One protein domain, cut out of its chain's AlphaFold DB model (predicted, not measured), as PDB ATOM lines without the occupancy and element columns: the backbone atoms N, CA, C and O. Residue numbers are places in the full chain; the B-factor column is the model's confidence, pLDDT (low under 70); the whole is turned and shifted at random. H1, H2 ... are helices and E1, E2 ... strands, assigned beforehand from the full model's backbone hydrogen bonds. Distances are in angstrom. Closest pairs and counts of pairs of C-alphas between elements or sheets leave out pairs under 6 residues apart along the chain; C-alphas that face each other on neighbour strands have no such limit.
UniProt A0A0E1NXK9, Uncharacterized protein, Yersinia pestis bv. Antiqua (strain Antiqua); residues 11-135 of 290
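What this domain is: This is residues 11 to 135 of the 290 residues of an uncharacterized protein of Yersinia pestis bv. Antiqua (strain Antiqua) (UniProt A0A0E1NXK9). Picture two lobes along one long axis: in one, helices H2 and H3 make a pair with the small hairpin E1 and E2 at one end; in the other, helices H1 and H4 pack on each other and on the hairpin E4 and E5. Strand E3 lies in the middle between the lobes, and the loop residues 61 to 67 stick out at the far end of the first. The printed part has 125 residues, with four named helices and five named strands in the order H1 H2 E1 E2 H3 E3 E4 E5 H4; both two-stranded sheets are antiparallel. The class is mixed, helices and strands, with under half of the residues in named elements. The whole is compact, with a radius of gyration of the C-alphas of 15.9 A, yet elongated, spanning 54 by 30 by 26 A.

Where its parts are: Start at C-alpha 20, at (42.305, 9.225, 52.646), where H1 begins; it runs to residue 25. H2 follows, residues 29 to 39, 15.0 A long, then E1, residues 40 to 42, and E2, residues 55 to 57. Find H3 from C-alpha 72 at (51.661, 36.305, 36.534) to residue 83, 16.3 A. Next come E3, residues 87 to 89, E4, residues 100 to 102, and E5, residues 108 to 110. H4, residues 120 to 133, runs 20.2 A and ends at C-alpha 133, at (48.221, 1.624, 50.238).

How they stand to each other: Look first at H1 and H4: they touch, closest at the C-alphas of Pro 20 and Phe 128, 5.8 A, H4 with residues 128 to 132 alone. They run opposite ways at a shallow tilt of 32 degrees, only just short of steep. In the hairpin E4 and E5, N 101 and O 109 are within hydrogen-bond range at 3.0 A. The closest C-alphas of H1 and E4 are those of Glu 24 and Phe 100, 5.0 A; of E5 and H4, Leu 108 and Ile 125, 6.0 A. Residues 11 to 12 pair antiparallel with residues 87 to 88 of E3. The closest C-alphas of H2 and E3 are those of Ala 32 and Met 89, 5.7 A. H3 touches H2 with residues 79 to 83 alone, closest at the C-alphas of Pro 29 and Phe 83, 5.4 A. In the hairpin E1 and E2, N 41 and O 56 are 2.9 A apart, within hydrogen-bond range. H2 and H4 are apart. In H2, H3 and H4 every O i to N i+4 pair is within hydrogen-bond range; H1 has 0 of 2, and 2 of 3 O i to N i+3 pairs.

The domain as a whole: The two C-alphas farthest apart are those of Asp 65 and Glu 105, 54.8 A. The printed part has no cut. The links E1 to E2 and E2 to H3 are long. Look for low confidence, pLDDT under 70, at residues 46 to 51, 59 to 70 and 94 to 95; the mean of the printed part is 82.6.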
ATOM      1  N   TYR A  11      47.462  21.232  48.924       89.88
ATOM      2  CA  TYR A  11      48.182  19.965  48.827       89.88
ATOM      3  C   TYR A  11      48.531  19.659  47.375       89.88
ATOM      4  O   TYR A  11      47.662  19.681  46.505       89.88
ATOM      5  N   TYR A  12      49.795  19.340  47.120       90.62
ATOM      6  CA  TYR A  12      50.269  18.807  45.854       90.62
ATOM      7  C   TYR A  12      50.275  17.278  45.918       90.62
ATOM      8  O   TYR A  12      51.167  16.675  46.515       90.62
ATOM      9  N   LEU A  13      49.282  16.644  45.295       89.38
ATOM     10  CA  LEU A  13      48.968  15.226  45.514       89.38
ATOM     11  C   LEU A  13      50.098  14.261  45.132       89.38
ATOM     12  O   LEU A  13      50.188  13.175  45.693       89.38
ATOM     13  N   SER A  14      50.986  14.641  44.209       84.00
ATOM     14  CA  SER A  14      52.124  13.793  43.823       84.00
ATOM     15  C   SER A  14      53.246  13.747  44.864       84.00
ATOM     16  O   SER A  14      54.114  12.883  44.771       84.00
ATOM     17  N   ARG A  15      53.291  14.693  45.810       80.50
ATOM     18  CA  ARG A  15      54.348  14.762  46.837       80.50
ATOM     19  C   ARG A  15      53.814  14.745  48.259       80.50
ATOM     20  O   ARG A  15      54.517  14.292  49.155       80.50
ATOM     21  N   ASP A  16      52.610  15.256  48.472       83.19
ATOM     22  CA  ASP A  16      52.021  15.353  49.794       83.19
ATOM     23  C   ASP A  16      51.166  14.115  50.084       83.19
ATOM     24  O   ASP A  16      50.259  13.767  49.332       83.19
ATOM     25  N   ASN A  17      51.436  13.458  51.213       80.38
ATOM     26  CA  ASN A  17      50.662  12.306  51.676       80.38
ATOM     27  C   ASN A  17      49.405  12.780  52.424       80.38
ATOM     28  O   ASN A  17      49.404  12.912  53.654       80.38
ATOM     29  N   LEU A  18      48.343  13.075  51.672       88.62
ATOM     30  CA  LEU A  18      47.050  13.453  52.235       88.62
ATOM     31  C   LEU A  18      46.346  12.230  52.839       88.62
ATOM     32  O   LEU A  18      46.350  11.161  52.238       88.62
ATOM     33  N   ALA A  19      45.733  12.360  54.018       89.19
ATOM     34  CA  ALA A  19      44.971  11.253  54.597       89.19
ATOM     35  C   ALA A  19      43.744  10.915  53.734       89.19
ATOM     36  O   ALA A  19      43.063  11.848  53.315       89.19
ATOM     37  N   PRO A  20      43.435   9.628  53.483       90.69
ATOM     38  CA  PRO A  20      42.305   9.225  52.646       90.69
ATOM     39  C   PRO A  20      40.986   9.868  53.070       90.69
ATOM     40  O   PRO A  20      40.222  10.328  52.228       90.69
ATOM     41  N   GLU A  21      40.768  10.022  54.374       90.06
ATOM     42  CA  GLU A  21      39.582  10.663  54.938       90.06
ATOM     43  C   GLU A  21      39.499  12.169  54.659       90.06
ATOM     44  O   GLU A  21      38.414  12.724  54.737       90.06
ATOM     45  N   GLU A  22      40.594  12.850  54.314       90.31
ATOM     46  CA  GLU A  22      40.586  14.285  53.994       90.31
ATOM     47  C   GLU A  22      40.205  14.558  52.530       90.31
ATOM     48  O   GLU A  22      39.806  15.676  52.200       90.31
ATOM     49  N   TYR A  23      40.252  13.549  51.647       91.94
ATOM     50  CA  TYR A  23      39.829  13.708  50.248       91.94
ATOM     51  C   TYR A  23      38.351  14.116  50.141       91.94
ATOM     52  O   TYR A  23      37.970  14.825  49.211       91.94
ATOM     53  N   GLU A  24      37.523  13.757  51.130       90.44
ATOM     54  CA  GLU A  24      36.105  14.139  51.190       90.44
ATOM     55  C   GLU A  24      35.876  15.655  51.373       90.44
ATOM     56  O   GLU A  24      34.747  16.129  51.220       90.44
ATOM     57  N   ARG A  25      36.937  16.415  51.690       90.56
ATOM     58  CA  ARG A  25      36.927  17.865  51.967       90.56
ATOM     59  C   ARG A  25      37.502  18.702  50.821       90.56
ATOM     60  O   ARG A  25      37.595  19.927  50.938       90.56
ATOM     61  N   ILE A  26      37.902  18.056  49.724       92.06
ATOM     62  CA  ILE A  26      38.395  18.729  48.520       92.06
ATOM     63  C   ILE A  26      37.274  19.590  47.928       92.06
ATOM     64  O   ILE A  26      36.149  19.129  47.717       92.06
ATOM     65  N   ILE A  27      37.587  20.856  47.648       91.12
ATOM     66  CA  ILE A  27      36.658  21.810  47.026       91.12
ATOM     67  C   ILE A  27      36.884  21.941  45.521       91.12
ATOM     68  O   ILE A  27      37.890  21.488  44.981       91.12
ATOM     69  N   SER A  28      35.926  22.574  44.834       91.50
ATOM     70  CA  SER A  28      35.994  22.727  43.378       91.50
ATOM     71  C   SER A  28      37.173  23.612  42.994       91.50
ATOM     72  O   SER A  28      37.476  24.560  43.726       91.50
ATOM     73  N   PRO A  29      37.811  23.373  41.836       91.88
ATOM     74  CA  PRO A  29      38.965  24.164  41.420       91.88
ATOM     75  C   PRO A  29      38.613  25.647  41.281       91.88
ATOM     76  O   PRO A  29      39.418  26.498  41.633       91.88
ATOM     77  N   HIS A  30      37.377  25.977  40.893       90.69
ATOM     78  CA  HIS A  30      36.887  27.358  40.868       90.69
ATOM     79  C   HIS A  30      36.836  27.997  42.265       90.69
ATOM     80  O   HIS A  30      37.281  29.130  42.444       90.69
ATOM     81  N   ALA A  31      36.310  27.283  43.267       89.94
ATOM     82  CA  ALA A  31      36.250  27.784  44.640       89.94
ATOM     83  C   ALA A  31      37.648  27.881  45.268       89.94
ATOM     84  O   ALA A  31      37.949  28.862  45.949       89.94
ATOM     85  N   ALA A  32      38.504  26.889  45.002       90.69
ATOM     86  CA  ALA A  32      39.905  26.896  45.400       90.69
ATOM     87  C   ALA A  32      40.627  28.105  44.805       90.69
ATOM     88  O   ALA A  32      41.218  28.891  45.537       90.69
ATOM     89  N   TRP A  33      40.506  28.311  43.494       91.81
ATOM     90  CA  TRP A  33      41.178  29.396  42.791       91.81
ATOM     91  C   TRP A  33      40.736  30.780  43.262       91.81
ATOM     92  O   TRP A  33      41.577  31.645  43.513       91.81
ATOM     93  N   ALA A  34      39.431  30.978  43.467       88.38
ATOM     94  CA  ALA A  34      38.898  32.218  44.023       88.38
ATOM     95  C   ALA A  34      39.481  32.525  45.413       88.38
ATOM     96  O   ALA A  34      39.830  33.671  45.704       88.38
ATOM     97  N   ARG A  35      39.625  31.501  46.264       87.44
ATOM     98  CA  ARG A  35      40.219  31.647  47.597       87.44
ATOM     99  C   ARG A  35      41.722  31.908  47.523       87.44
ATOM    100  O   ARG A  35      42.195  32.820  48.194       87.44
ATOM    101  N   ILE A  36      42.443  31.190  46.663       87.50
ATOM    102  CA  ILE A  36      43.879  31.388  46.432       87.50
ATOM    103  C   ILE A  36      44.158  32.829  45.991       87.50
ATOM    104  O   ILE A  36      44.998  33.500  46.577       87.50
ATOM    105  N   CYS A  37      43.402  33.345  45.018       86.38
ATOM    106  CA  CYS A  37      43.574  34.715  44.525       86.38
ATOM    107  C   CYS A  37      43.310  35.788  45.593       86.38
ATOM    108  O   CYS A  37      43.813  36.905  45.475       86.38
ATOM    109  N   ARG A  38      42.504  35.473  46.613       83.81
ATOM    110  CA  ARG A  38      42.209  36.375  47.730       83.81
ATOM    111  C   ARG A  38      43.288  36.315  48.810       83.81
ATOM    112  O   ARG A  38      43.696  37.352  49.324       83.81
ATOM    113  N   GLU A  39      43.704  35.105  49.166       83.56
ATOM    114  CA  GLU A  39      44.505  34.828  50.363       83.56
ATOM    115  C   GLU A  39      46.003  34.731  50.089       83.56
ATOM    116  O   GLU A  39      46.775  34.781  51.035       83.56
ATOM    117  N   TYR A  40      46.432  34.629  48.831       84.88
ATOM    118  CA  TYR A  40      47.841  34.444  48.494       84.88
ATOM    119  C   TYR A  40      48.347  35.511  47.532       84.88
ATOM    120  O   TYR A  40      47.619  36.059  46.700       84.88
ATOM    121  N   GLU A  41      49.636  35.792  47.662       84.31
ATOM    122  CA  GLU A  41      50.408  36.628  46.758       84.31
ATOM    123  C   GLU A  41      51.436  35.763  46.030       84.31
ATOM    124  O   GLU A  41      52.023  34.850  46.615       84.31
ATOM    125  N   PHE A  42      51.635  36.056  44.748       84.62
ATOM    126  CA  PHE A  42      52.572  35.355  43.876       84.62
ATOM    127  C   PHE A  42      53.767  36.245  43.592       84.62
ATOM    128  O   PHE A  42      53.614  37.463  43.484       84.62
ATOM    129  N   ASP A  43      54.928  35.624  43.438       80.38
ATOM    130  CA  ASP A  43      56.169  36.320  43.144       80.38
ATOM    131  C   ASP A  43      56.923  35.585  42.029       80.38
ATOM    132  O   ASP A  43      57.337  34.440  42.188       80.38
ATOM    133  N   ASP A  44      57.109  36.247  40.888       79.31
ATOM    134  CA  ASP A  44      57.857  35.719  39.741       79.31
ATOM    135  C   ASP A  44      59.386  35.855  39.920       79.31
ATOM    136  O   ASP A  44      60.149  35.548  38.994       79.31
ATOM    137  N   SER A  45      59.860  36.322  41.084       72.00
ATOM    138  CA  SER A  45      61.287  36.378  41.404       72.00
ATOM    139  C   SER A  45      61.963  35.002  41.319       72.00
ATOM    140  O   SER A  45      61.331  33.940  41.333       72.00
ATOM    141  N   HIS A  46      63.290  35.014  41.157       62.16
ATOM    142  CA  HIS A  46      64.060  33.813  40.848       62.16
ATOM    143  C   HIS A  46      63.965  32.777  41.980       62.16
ATOM    144  O   HIS A  46      64.558  32.927  43.047       62.16
ATOM    145  N   ASN A  47      63.223  31.697  41.730       63.62
ATOM    146  CA  ASN A  47      63.011  30.621  42.690       63.62
ATOM    147  C   ASN A  47      64.296  29.790  42.851       63.62
ATOM    148  O   ASN A  47      64.669  29.005  41.978       63.62
ATOM    149  N   THR A  48      64.964  29.920  43.996       56.38
ATOM    150  CA  THR A  48      66.220  29.227  44.340       56.38
ATOM    151  C   THR A  48      66.040  27.744  44.721       56.38
ATOM    152  O   THR A  48      66.878  27.166  45.408       56.38
ATOM    153  N   ARG A  49      65.006  27.081  44.169       54.75
ATOM    154  CA  ARG A  49      64.730  25.622  44.176       54.75
ATOM    155  C   ARG A  49      64.027  25.025  45.407       54.75
ATOM    156  O   ARG A  49      64.030  23.802  45.538       54.75
ATOM    157  N   ARG A  50      63.389  25.808  46.287       59.69
ATOM    158  CA  ARG A  50      62.719  25.246  47.488       59.69
ATOM    159  C   ARG A  50      61.205  25.035  47.388       59.69
ATOM    160  O   ARG A  50      60.706  24.160  48.084       59.69
ATOM    161  N   TYR A  51      60.486  25.748  46.519       67.62
ATOM    162  CA  TYR A  51      59.014  25.682  46.462       67.62
ATOM    163  C   TYR A  51      58.495  25.349  45.058       67.62
ATOM    164  O   TYR A  51      59.081  25.778  44.061       67.62
ATOM    165  N   LEU A  52      57.398  24.583  44.972       75.62
ATOM    166  CA  LEU A  52      56.756  24.210  43.697       75.62
ATOM    167  C   LEU A  52      56.250  25.448  42.943       75.62
ATOM    168  O   LEU A  52      56.396  25.537  41.720       75.62
ATOM    169  N   ILE A  53      55.679  26.379  43.706       82.06
ATOM    170  CA  ILE A  53      55.189  27.686  43.284       82.06
ATOM    171  C   ILE A  53      55.778  28.719  44.237       82.06
ATOM    172  O   ILE A  53      55.740  28.516  45.452       82.06
ATOM    173  N   ASN A  54      56.320  29.811  43.702       80.12
ATOM    174  CA  ASN A  54      56.774  30.919  44.537       80.12
ATOM    175  C   ASN A  54      55.567  31.788  44.920       80.12
ATOM    176  O   ASN A  54      55.069  32.604  44.142       80.12
ATOM    177  N   MET A  55      55.033  31.523  46.108       83.25
ATOM    178  CA  MET A  55      53.846  32.178  46.641       83.25
ATOM    179  C   MET A  55      53.932  32.271  48.162       83.25
ATOM    180  O   MET A  55      54.597  31.459  48.811       83.25
ATOM    181  N   ARG A  56      53.219  33.237  48.736       78.88
ATOM    182  CA  ARG A  56      53.098  33.434  50.185       78.88
ATOM    183  C   ARG A  56      51.658  33.745  50.563       78.88
ATOM    184  O   ARG A  56      50.904  34.279  49.751       78.88
ATOM    185  N   GLU A  57      51.278  33.406  51.787       78.44
ATOM    186  CA  GLU A  57      50.000  33.854  52.339       78.44
ATOM    187  C   GLU A  57      50.048  35.377  52.521       78.44
ATOM    188  O   GLU A  57      51.069  35.940  52.919       78.44
ATOM    189  N   ARG A  58      48.963  36.055  52.153       75.06
ATOM    190  CA  ARG A  58      48.848  37.506  52.245       75.06
ATOM    191  C   ARG A  58      48.833  37.891  53.719       75.06
ATOM    192  O   ARG A  58      47.907  37.544  54.450       75.06
ATOM    193  N   GLU A  59      49.827  38.659  54.145       65.62
ATOM    194  CA  GLU A  59      49.806  39.252  55.475       65.62
ATOM    195  C   GLU A  59      48.632  40.239  55.568       65.62
ATOM    196  O   GLU A  59      48.448  41.102  54.709       65.62
ATOM    197  N   GLN A  60      47.828  40.147  56.633       55.25
ATOM    198  CA  GLN A  60      46.704  41.070  56.866       55.25
ATOM    199  C   GLN A  60      47.145  42.543  57.003       55.25
ATOM    200  O   GLN A  60      46.299  43.432  57.026       55.25
ATOM    201  N   ARG A  61      48.456  42.803  57.109       49.06
ATOM    202  CA  ARG A  61      49.062  44.121  57.329       49.06
ATOM    203  C   ARG A  61      49.918  44.610  56.155       49.06
ATOM    204  O   ARG A  61      50.809  45.426  56.372       49.06
ATOM    205  N   SER A  62      49.682  44.146  54.928       51.09
ATOM    206  CA  SER A  62      50.344  44.761  53.770       51.09
ATOM    207  C   SER A  62      49.883  46.215  53.626       51.09
ATOM    208  O   SER A  62      48.688  46.476  53.457       51.09
ATOM    209  N   SER A  63      50.821  47.163  53.711       51.94
ATOM    210  CA  SER A  63      50.540  48.583  53.485       51.94
ATOM    211  C   SER A  63      49.914  48.784  52.097       51.94
ATOM    212  O   SER A  63      50.416  48.211  51.127       51.94
ATOM    213  N   PRO A  64      48.857  49.608  51.965       54.78
ATOM    214  CA  PRO A  64      48.168  49.844  50.691       54.78
ATOM    215  C   PRO A  64      49.078  50.402  49.581       54.78
ATOM    216  O   PRO A  64      48.741  50.265  48.407       54.78
ATOM    217  N   ASP A  65      50.239  50.956  49.944       53.62
ATOM    218  CA  ASP A  65      51.212  51.558  49.025       53.62
ATOM    219  C   ASP A  65      52.277  50.583  48.495       53.62
ATOM    220  O   ASP A  65      53.106  50.968  47.668       53.62
ATOM    221  N   GLN A  66      52.297  49.320  48.942       56.31
ATOM    222  CA  GLN A  66      53.240  48.352  48.382       56.31
ATOM    223  C   GLN A  66      52.792  47.920  46.975       56.31
ATOM    224  O   GLN A  66      51.671  47.420  46.814       56.31
ATOM    225  N   PRO A  67      53.648  48.071  45.943       53.31
ATOM    226  CA  PRO A  67      53.333  47.592  44.608       53.31
ATOM    227  C   PRO A  67      53.054  46.093  44.670       53.31
ATOM    228  O   PRO A  67      53.826  45.324  45.246       53.31
ATOM    229  N   ARG A  68      51.916  45.684  44.096       56.56
ATOM    230  CA  ARG A  68      51.524  44.273  44.047       56.56
ATOM    231  C   ARG A  68      52.663  43.494  43.385       56.56
ATOM    232  O   ARG A  68      53.034  43.863  42.268       56.56
ATOM    233  N   PRO A  69      53.218  42.461  44.037       57.03
ATOM    234  CA  PRO A  69      54.313  41.717  43.445       57.03
ATOM    235  C   PRO A  69      53.877  41.136  42.094       57.03
ATOM    236  O   PRO A  69      52.765  40.619  41.939       57.03
ATOM    237  N   GLY A  70      54.738  41.315  41.091       66.19
ATOM    238  CA  GLY A  70      54.597  40.687  39.786       66.19
ATOM    239  C   GLY A  70      54.724  39.179  39.961       66.19
ATOM    240  O   GLY A  70      55.687  38.707  40.552       66.19
ATOM    241  N   GLY A  71      53.721  38.441  39.499       74.69
ATOM    242  CA  GLY A  71      53.571  37.016  39.796       74.69
ATOM    243  C   GLY A  71      52.712  36.281  38.771       74.69
ATOM    244  O   GLY A  71      52.056  35.302  39.113       74.69
ATOM    245  N   ILE A  72      52.596  36.813  37.549       82.19
ATOM    246  CA  ILE A  72      51.661  36.305  36.534       82.19
ATOM    247  C   ILE A  72      52.047  34.879  36.142       82.19
ATOM    248  O   ILE A  72      51.169  34.028  36.010       82.19
ATOM    249  N   ARG A  73      53.346  34.592  36.015       84.25
ATOM    250  CA  ARG A  73      53.819  33.276  35.571       84.25
ATOM    251  C   ARG A  73      53.551  32.210  36.625       84.25
ATOM    252  O   ARG A  73      53.002  31.158  36.299       84.25
ATOM    253  N   GLU A  74      53.912  32.472  37.879       86.06
ATOM    254  CA  GLU A  74      53.674  31.536  38.982       86.06
ATOM    255  C   GLU A  74      52.177  31.387  39.284       86.06
ATOM    256  O   GLU A  74      51.710  30.277  39.556       86.06
ATOM    257  N   LYS A  75      51.393  32.460  39.122       87.94
ATOM    258  CA  LYS A  75      49.929  32.413  39.203       87.94
ATOM    259  C   LYS A  75      49.330  31.505  38.128       87.94
ATOM    260  O   LYS A  75      48.620  30.566  38.467       87.94
ATOM    261  N   GLU A  76      49.627  31.731  36.849       89.56
ATOM    262  CA  GLU A  76      49.113  30.896  35.749       89.56
ATOM    263  C   GLU A  76      49.547  29.430  35.879       89.56
ATOM    264  O   GLU A  76      48.805  28.506  35.534       89.56
ATOM    265  N   LYS A  77      50.761  29.195  36.382       90.38
ATOM    266  CA  LYS A  77      51.281  27.853  36.638       90.38
ATOM    267  C   LYS A  77      50.488  27.151  37.738       90.38
ATOM    268  O   LYS A  77      50.069  26.013  37.527       90.38
ATOM    269  N   LEU A  78      50.240  27.811  38.873       90.81
ATOM    270  CA  LEU A  78      49.406  27.237  39.930       90.81
ATOM    271  C   LEU A  78      47.964  27.045  39.459       90.81
ATOM    272  O   LEU A  78      47.372  26.014  39.759       90.81
ATOM    273  N   GLU A  79      47.414  27.985  38.690       92.50
ATOM    274  CA  GLU A  79      46.071  27.864  38.121       92.50
ATOM    275  C   GLU A  79      45.936  26.562  37.328       92.50
ATOM    276  O   GLU A  79      45.044  25.755  37.591       92.50
ATOM    277  N   LYS A  80      46.876  26.298  36.415       92.38
ATOM    278  CA  LYS A  80      46.885  25.060  35.626       92.38
ATOM    279  C   LYS A  80      46.911  23.816  36.514       92.38
ATOM    280  O   LYS A  80      46.146  22.897  36.239       92.38
ATOM    281  N   LEU A  81      47.723  23.813  37.575       92.81
ATOM    282  CA  LEU A  81      47.831  22.693  38.520       92.81
ATOM    283  C   LEU A  81      46.562  22.485  39.359       92.81
ATOM    284  O   LEU A  81      46.190  21.349  39.651       92.81
ATOM    285  N   VAL A  82      45.888  23.567  39.751       93.06
ATOM    286  CA  VAL A  82      44.625  23.498  40.499       93.06
ATOM    287  C   VAL A  82      43.518  22.939  39.611       93.06
ATOM    288  O   VAL A  82      42.785  22.034  40.005       93.06
ATOM    289  N   PHE A  83      43.410  23.438  38.378       93.25
ATOM    290  CA  PHE A  83      42.381  22.989  37.444       93.25
ATOM    291  C   PHE A  83      42.636  21.586  36.882       93.25
ATOM    292  O   PHE A  83      41.667  20.916  36.529       93.25
ATOM    293  N   SER A  84      43.888  21.126  36.802       92.31
ATOM    294  CA  SER A  84      44.230  19.749  36.417       92.31
ATOM    295  C   SER A  84      44.034  18.730  37.544       92.31
ATOM    296  O   SER A  84      44.113  17.531  37.284       92.31
ATOM    297  N   GLY A  85      43.795  19.185  38.781       90.88
ATOM    298  CA  GLY A  85      43.675  18.328  39.963       90.88
ATOM    299  C   GLY A  85      45.013  17.856  40.539       90.88
ATOM    300  O   GLY A  85      45.016  17.007  41.424       90.88
ATOM    301  N   ASP A  86      46.144  18.391  40.067       91.62
ATOM    302  CA  ASP A  86      47.462  18.063  40.621       91.62
ATOM    303  C   ASP A  86      47.666  18.750  41.988       91.62
ATOM    304  O   ASP A  86      48.262  18.178  42.906       91.62
ATOM    305  N   VAL A  87      47.132  19.969  42.137       92.38
ATOM    306  CA  VAL A  87      47.029  20.688  43.413       92.38
ATOM    307  C   VAL A  87      45.566  20.781  43.825       92.38
ATOM    308  O   VAL A  87      44.721  21.244  43.062       92.38
ATOM    309  N   VAL A  88      45.266  20.389  45.059       92.94
ATOM    310  CA  VAL A  88      43.917  20.471  45.625       92.94
ATOM    311  C   VAL A  88      43.894  21.370  46.848       92.94
ATOM    312  O   VAL A  88      44.882  21.498  47.575       92.94
ATOM    313  N   MET A  89      42.739  21.989  47.076       91.31
ATOM    314  CA  MET A  89      42.475  22.757  48.282       91.31
ATOM    315  C   MET A  89      41.423  22.048  49.131       91.31
ATOM    316  O   MET A  89      40.404  21.594  48.606       91.31
ATOM    317  N   LEU A  90      41.657  21.992  50.438       90.56
ATOM    318  CA  LEU A  90      40.685  21.519  51.418       90.56
ATOM    319  C   LEU A  90      39.907  22.688  52.018       90.56
ATOM    320  O   LEU A  90      40.411  23.810  52.124       90.56
ATOM    321  N   SER A  91      38.678  22.424  52.445       84.62
ATOM    322  CA  SER A  91      37.876  23.409  53.161       84.62
ATOM    323  C   SER A  91      37.084  22.783  54.295       84.62
ATOM    324  O   SER A  91      36.377  21.801  54.102       84.62
ATOM    325  N   ASP A  92      37.130  23.437  55.451       80.06
ATOM    326  CA  ASP A  92      36.268  23.130  56.592       80.06
ATOM    327  C   ASP A  92      34.862  23.746  56.431       80.06
ATOM    328  O   ASP A  92      33.913  23.323  57.085       80.06
ATOM    329  N   LEU A  93      34.719  24.754  55.556       70.69
ATOM    330  CA  LEU A  93      33.487  25.544  55.383       70.69
ATOM    331  C   LEU A  93      32.377  24.775  54.669       70.69
ATOM    332  O   LEU A  93      31.192  25.042  54.866       70.69
ATOM    333  N   TYR A  94      32.764  23.868  53.779       64.19
ATOM    334  CA  TYR A  94      31.838  23.051  53.019       64.19
ATOM    335  C   TYR A  94      32.000  21.640  53.559       64.19
ATOM    336  O   TYR A  94      33.082  21.075  53.454       64.19
ATOM    337  N   GLY A  95      30.956  21.123  54.212       64.50
ATOM    338  CA  GLY A  95      30.985  19.799  54.830       64.50
ATOM    339  C   GLY A  95      31.413  18.686  53.859       64.50
ATOM    340  O   GLY A  95      31.460  18.902  52.642       64.50
ATOM    341  N   PRO A  96      31.715  17.489  54.388       72.06
ATOM    342  CA  PRO A  96      32.227  16.381  53.589       72.06
ATOM    343  C   PRO A  96      31.231  15.962  52.494       72.06
ATOM    344  O   PRO A  96      30.035  16.243  52.593       72.06
ATOM    345  N   ALA A  97      31.716  15.231  51.485       70.75
ATOM    346  CA  ALA A  97      30.921  14.640  50.396       70.75
ATOM    347  C   ALA A  97      30.467  15.587  49.271       70.75
ATOM    348  O   ALA A  97      29.601  15.216  48.482       70.75
ATOM    349  N   ARG A  98      31.016  16.803  49.152       81.38
ATOM    350  CA  ARG A  98      30.539  17.754  48.129       81.38
ATOM    351  C   ARG A  98      30.998  17.418  46.708       81.38
ATOM    352  O   ARG A  98      30.222  17.569  45.770       81.38
ATOM    353  N   LEU A  99      32.256  17.015  46.555       88.38
ATOM    354  CA  LEU A  99      32.835  16.604  45.269       88.38
ATOM    355  C   LEU A  99      33.309  15.168  45.295       88.38
ATOM    356  O   LEU A  99      33.107  14.451  44.324       88.38
ATOM    357  N   PHE A 100      33.901  14.758  46.409       91.00
ATOM    358  CA  PHE A 100      34.343  13.395  46.615       91.00
ATOM    359  C   PHE A 100      33.746  12.845  47.896       91.00
ATOM    360  O   PHE A 100      33.605  13.569  48.882       91.00
ATOM    361  N   TYR A 101      33.410  11.563  47.880       91.75
ATOM    362  CA  TYR A 101      32.958  10.830  49.054       91.75
ATOM    363  C   TYR A 101      33.513   9.410  49.027       91.75
ATOM    364  O   TYR A 101      33.694   8.823  47.964       91.75
ATOM    365  N   ILE A 102      33.776   8.853  50.201       91.38
ATOM    366  CA  ILE A 102      34.219   7.474  50.366       91.38
ATOM    367  C   ILE A 102      32.972   6.608  50.533       91.38
ATOM    368  O   ILE A 102      32.180   6.827  51.456       91.38
ATOM    369  N   ASN A 103      32.778   5.650  49.629       89.75
ATOM    370  CA  ASN A 103      31.651   4.722  49.682       89.75
ATOM    371  C   ASN A 103      31.823   3.674  50.807       89.75
ATOM    372  O   ASN A 103      32.844   3.621  51.495       89.75
ATOM    373  N   GLY A 104      30.818   2.813  51.001       85.62
ATOM    374  CA  GLY A 104      30.876   1.739  52.005       85.62
ATOM    375  C   GLY A 104      31.976   0.700  51.752       85.62
ATOM    376  O   GLY A 104      32.384  -0.005  52.671       85.62
ATOM    377  N   GLU A 105      32.498   0.628  50.526       86.62
ATOM    378  CA  GLU A 105      33.587  -0.272  50.160       86.62
ATOM    379  C   GLU A 105      34.977   0.307  50.435       86.62
ATOM    380  O   GLU A 105      35.956  -0.433  50.303       86.62
ATOM    381  N   GLY A 106      35.071   1.574  50.850       87.62
ATOM    382  CA  GLY A 106      36.334   2.272  51.092       87.62
ATOM    383  C   GLY A 106      36.949   2.907  49.842       87.62
ATOM    384  O   GLY A 106      38.115   3.287  49.882       87.62
ATOM    385  N   GLN A 107      36.195   3.022  48.746       91.00
ATOM    386  CA  GLN A 107      36.641   3.641  47.496       91.00
ATOM    387  C   GLN A 107      36.200   5.104  47.423       91.00
ATOM    388  O   GLN A 107      35.085   5.448  47.830       91.00
ATOM    389  N   LEU A 108      37.050   5.959  46.851       92.69
ATOM    390  CA  LEU A 108      36.724   7.361  46.613       92.69
ATOM    391  C   LEU A 108      35.897   7.519  45.334       92.69
ATOM    392  O   LEU A 108      36.367   7.245  44.235       92.69
ATOM    393  N   MET A 109      34.674   8.010  45.478       92.38
ATOM    394  CA  MET A 109      33.758   8.313  44.385       92.38
ATOM    395  C   MET A 109      33.733   9.817  44.122       92.38
ATOM    396  O   MET A 109      33.726  10.611  45.063       92.38
ATOM    397  N   SER A 110      33.664  10.212  42.849       89.94
ATOM    398  CA  SER A 110      33.417  11.604  42.455       89.94
ATOM    399  C   SER A 110      31.924  11.837  42.211       89.94
ATOM    400  O   SER A 110      31.286  11.083  41.480       89.94
ATOM    401  N   ALA A 111      31.368  12.888  42.811       87.06
ATOM    402  CA  ALA A 111      30.009  13.361  42.553       87.06
ATOM    403  C   ALA A 111      29.908  14.159  41.241       87.06
ATOM    404  O   ALA A 111      28.844  14.201  40.629       87.06
ATOM    405  N   ASP A 112      31.013  14.775  40.813       85.56
ATOM    406  CA  ASP A 112      31.122  15.505  39.550       85.56
ATOM    407  C   ASP A 112      32.470  15.183  38.876       85.56
ATOM    408  O   ASP A 112      33.497  15.804  39.178       85.56
ATOM    409  N   PRO A 113      32.502  14.196  37.961       82.31
ATOM    410  CA  PRO A 113      33.711  13.820  37.229       82.31
ATOM    411  C   PRO A 113      34.305  14.949  36.374       82.31
ATOM    412  O   PRO A 113      35.494  14.907  36.055       82.31
ATOM    413  N   HIS A 114      33.507  15.960  36.015       86.38
ATOM    414  CA  HIS A 114      33.905  17.060  35.135       86.38
ATOM    415  C   HIS A 114      34.295  18.333  35.894       86.38
ATOM    416  O   HIS A 114      34.643  19.338  35.273       86.38
ATOM    417  N   ALA A 115      34.299  18.292  37.231       85.75
ATOM    418  CA  ALA A 115      34.713  19.422  38.054       85.75
ATOM    419  C   ALA A 115      36.162  19.866  37.770       85.75
ATOM    420  O   ALA A 115      36.473  21.048  37.923       85.75
ATOM    421  N   PHE A 116      37.030  18.939  37.345       90.81
ATOM    422  CA  PHE A 116      38.436  19.172  37.004       90.81
ATOM    423  C   PHE A 116      38.698  18.936  35.509       90.81
ATOM    424  O   PHE A 116      38.038  18.126  34.861       90.81
ATOM    425  N   ARG A 117      39.700  19.627  34.958       89.88
ATOM    426  CA  ARG A 117      40.140  19.471  33.562       89.88
ATOM    427  C   ARG A 117      41.010  18.220  33.399       89.88
ATOM    428  O   ARG A 117      41.597  17.752  34.369       89.88
ATOM    429  N   PHE A 118      41.141  17.735  32.160       80.94
ATOM    430  CA  PHE A 118      42.085  16.672  31.766       80.94
ATOM    431  C   PHE A 118      42.056  15.440  32.686       80.94
ATOM    432  O   PHE A 118      43.096  15.012  33.185       80.94
ATOM    433  N   GLU A 119      40.855  14.918  32.955       85.81
ATOM    434  CA  GLU A 119      40.643  13.755  33.833       85.81
ATOM    435  C   GLU A 119      41.149  13.953  35.274       85.81
ATOM    436  O   GLU A 119      41.449  12.993  35.985       85.81
ATOM    437  N   GLY A 120      41.221  15.201  35.750       88.06
ATOM    438  CA  GLY A 120      41.739  15.517  37.081       88.06
ATOM    439  C   GLY A 120      41.029  14.773  38.214       88.06
ATOM    440  O   GLY A 120      41.676  14.351  39.166       88.06
ATOM    441  N   ALA A 121      39.724  14.501  38.085       90.88
ATOM    442  CA  ALA A 121      39.004  13.678  39.055       90.88
ATOM    443  C   ALA A 121      39.564  12.244  39.146       90.88
ATOM    444  O   ALA A 121      39.749  11.734  40.248       90.88
ATOM    445  N   ALA A 122      39.901  11.617  38.015       91.06
ATOM    446  CA  ALA A 122      40.504  10.284  37.991       91.06
ATOM    447  C   ALA A 122      41.918  10.288  38.594       91.06
ATOM    448  O   ALA A 122      42.282   9.370  39.330       91.06
ATOM    449  N   LYS A 123      42.699  11.351  38.359       92.12
ATOM    450  CA  LYS A 123      44.007  11.529  39.012       92.12
ATOM    451  C   LYS A 123      43.889  11.628  40.532       92.12
ATOM    452  O   LYS A 123      44.682  11.012  41.240       92.12
ATOM    453  N   ILE A 124      42.903  12.375  41.030       93.75
ATOM    454  CA  ILE A 124      42.651  12.519  42.469       93.75
ATOM    455  C   ILE A 124      42.270  11.164  43.081       93.75
ATOM    456  O   ILE A 124      42.796  10.809  44.134       93.75
ATOM    457  N   ILE A 125      41.426  10.379  42.401       93.50
ATOM    458  CA  ILE A 125      41.062   9.015  42.827       93.50
ATOM    459  C   ILE A 125      42.298   8.109  42.879       93.50
ATOM    460  O   ILE A 125      42.526   7.436  43.880       93.50
ATOM    461  N   LYS A 126      43.165   8.157  41.863       93.00
ATOM    462  CA  LYS A 126      44.424   7.400  41.876       93.00
ATOM    463  C   LYS A 126      45.327   7.795  43.052       93.00
ATOM    464  O   LYS A 126      45.888   6.929  43.715       93.00
ATOM    465  N   ALA A 127      45.449   9.094  43.331       92.44
ATOM    466  CA  ALA A 127      46.226   9.581  44.469       92.44
ATOM    467  C   ALA A 127      45.643   9.104  45.811       92.44
ATOM    468  O   ALA A 127      46.396   8.812  46.739       92.44
ATOM    469  N   PHE A 128      44.314   9.001  45.915       93.25
ATOM    470  CA  PHE A 128      43.654   8.400  47.069       93.25
ATOM    471  C   PHE A 128      44.045   6.931  47.234       93.25
ATOM    472  O   PHE A 128      44.481   6.556  48.319       93.25
ATOM    473  N   ASP A 129      43.974   6.121  46.173       91.69
ATOM    474  CA  ASP A 129      44.343   4.700  46.238       91.69
ATOM    475  C   ASP A 129      45.794   4.509  46.695       91.69
ATOM    476  O   ASP A 129      46.099   3.624  47.495       91.69
ATOM    477  N   ASP A 130      46.697   5.365  46.216       90.75
ATOM    478  CA  ASP A 130      48.097   5.342  46.627       90.75
ATOM    479  C   ASP A 130      48.262   5.740  48.103       90.75
ATOM    480  O   ASP A 130      49.006   5.088  48.838       90.75
ATOM    481  N   SER A 131      47.496   6.722  48.587       89.88
ATOM    482  CA  SER A 131      47.471   7.074  50.013       89.88
ATOM    483  C   SER A 131      46.923   5.947  50.897       89.88
ATOM    484  O   SER A 131      47.455   5.691  51.983       89.88
ATOM    485  N   VAL A 132      45.904   5.219  50.425       89.81
ATOM    486  CA  VAL A 132      45.345   4.058  51.130       89.81
ATOM    487  C   VAL A 132      46.390   2.950  51.275       89.81
ATOM    488  O   VAL A 132      46.558   2.419  52.373       89.81
ATOM    489  N   LYS A 133      47.148   2.642  50.212       87.75
ATOM    490  CA  LYS A 133      48.221   1.624  50.238       87.75
ATOM    491  C   LYS A 133      49.331   1.952  51.235       87.75
ATOM    492  O   LYS A 133      49.947   1.045  51.788       87.75
ATOM    493  N   CYS A 134      49.599   3.234  51.469       83.50
ATOM    494  CA  CYS A 134      50.629   3.676  52.404       83.50
ATOM    495  C   CYS A 134      50.194   3.631  53.880       83.50
ATOM    496  O   CYS A 134      50.989   3.995  54.749       83.50
ATOM    497  N   ARG A 135      48.950   3.236  54.192       84.25
ATOM    498  CA  ARG A 135      48.381   3.321  55.546       84.25
ATOM    499  C   ARG A 135      47.922   1.971  56.081       84.25
ATOM    500  O   ARG A 135      47.472   1.095  55.351       84.25
TER     501      ARG A 135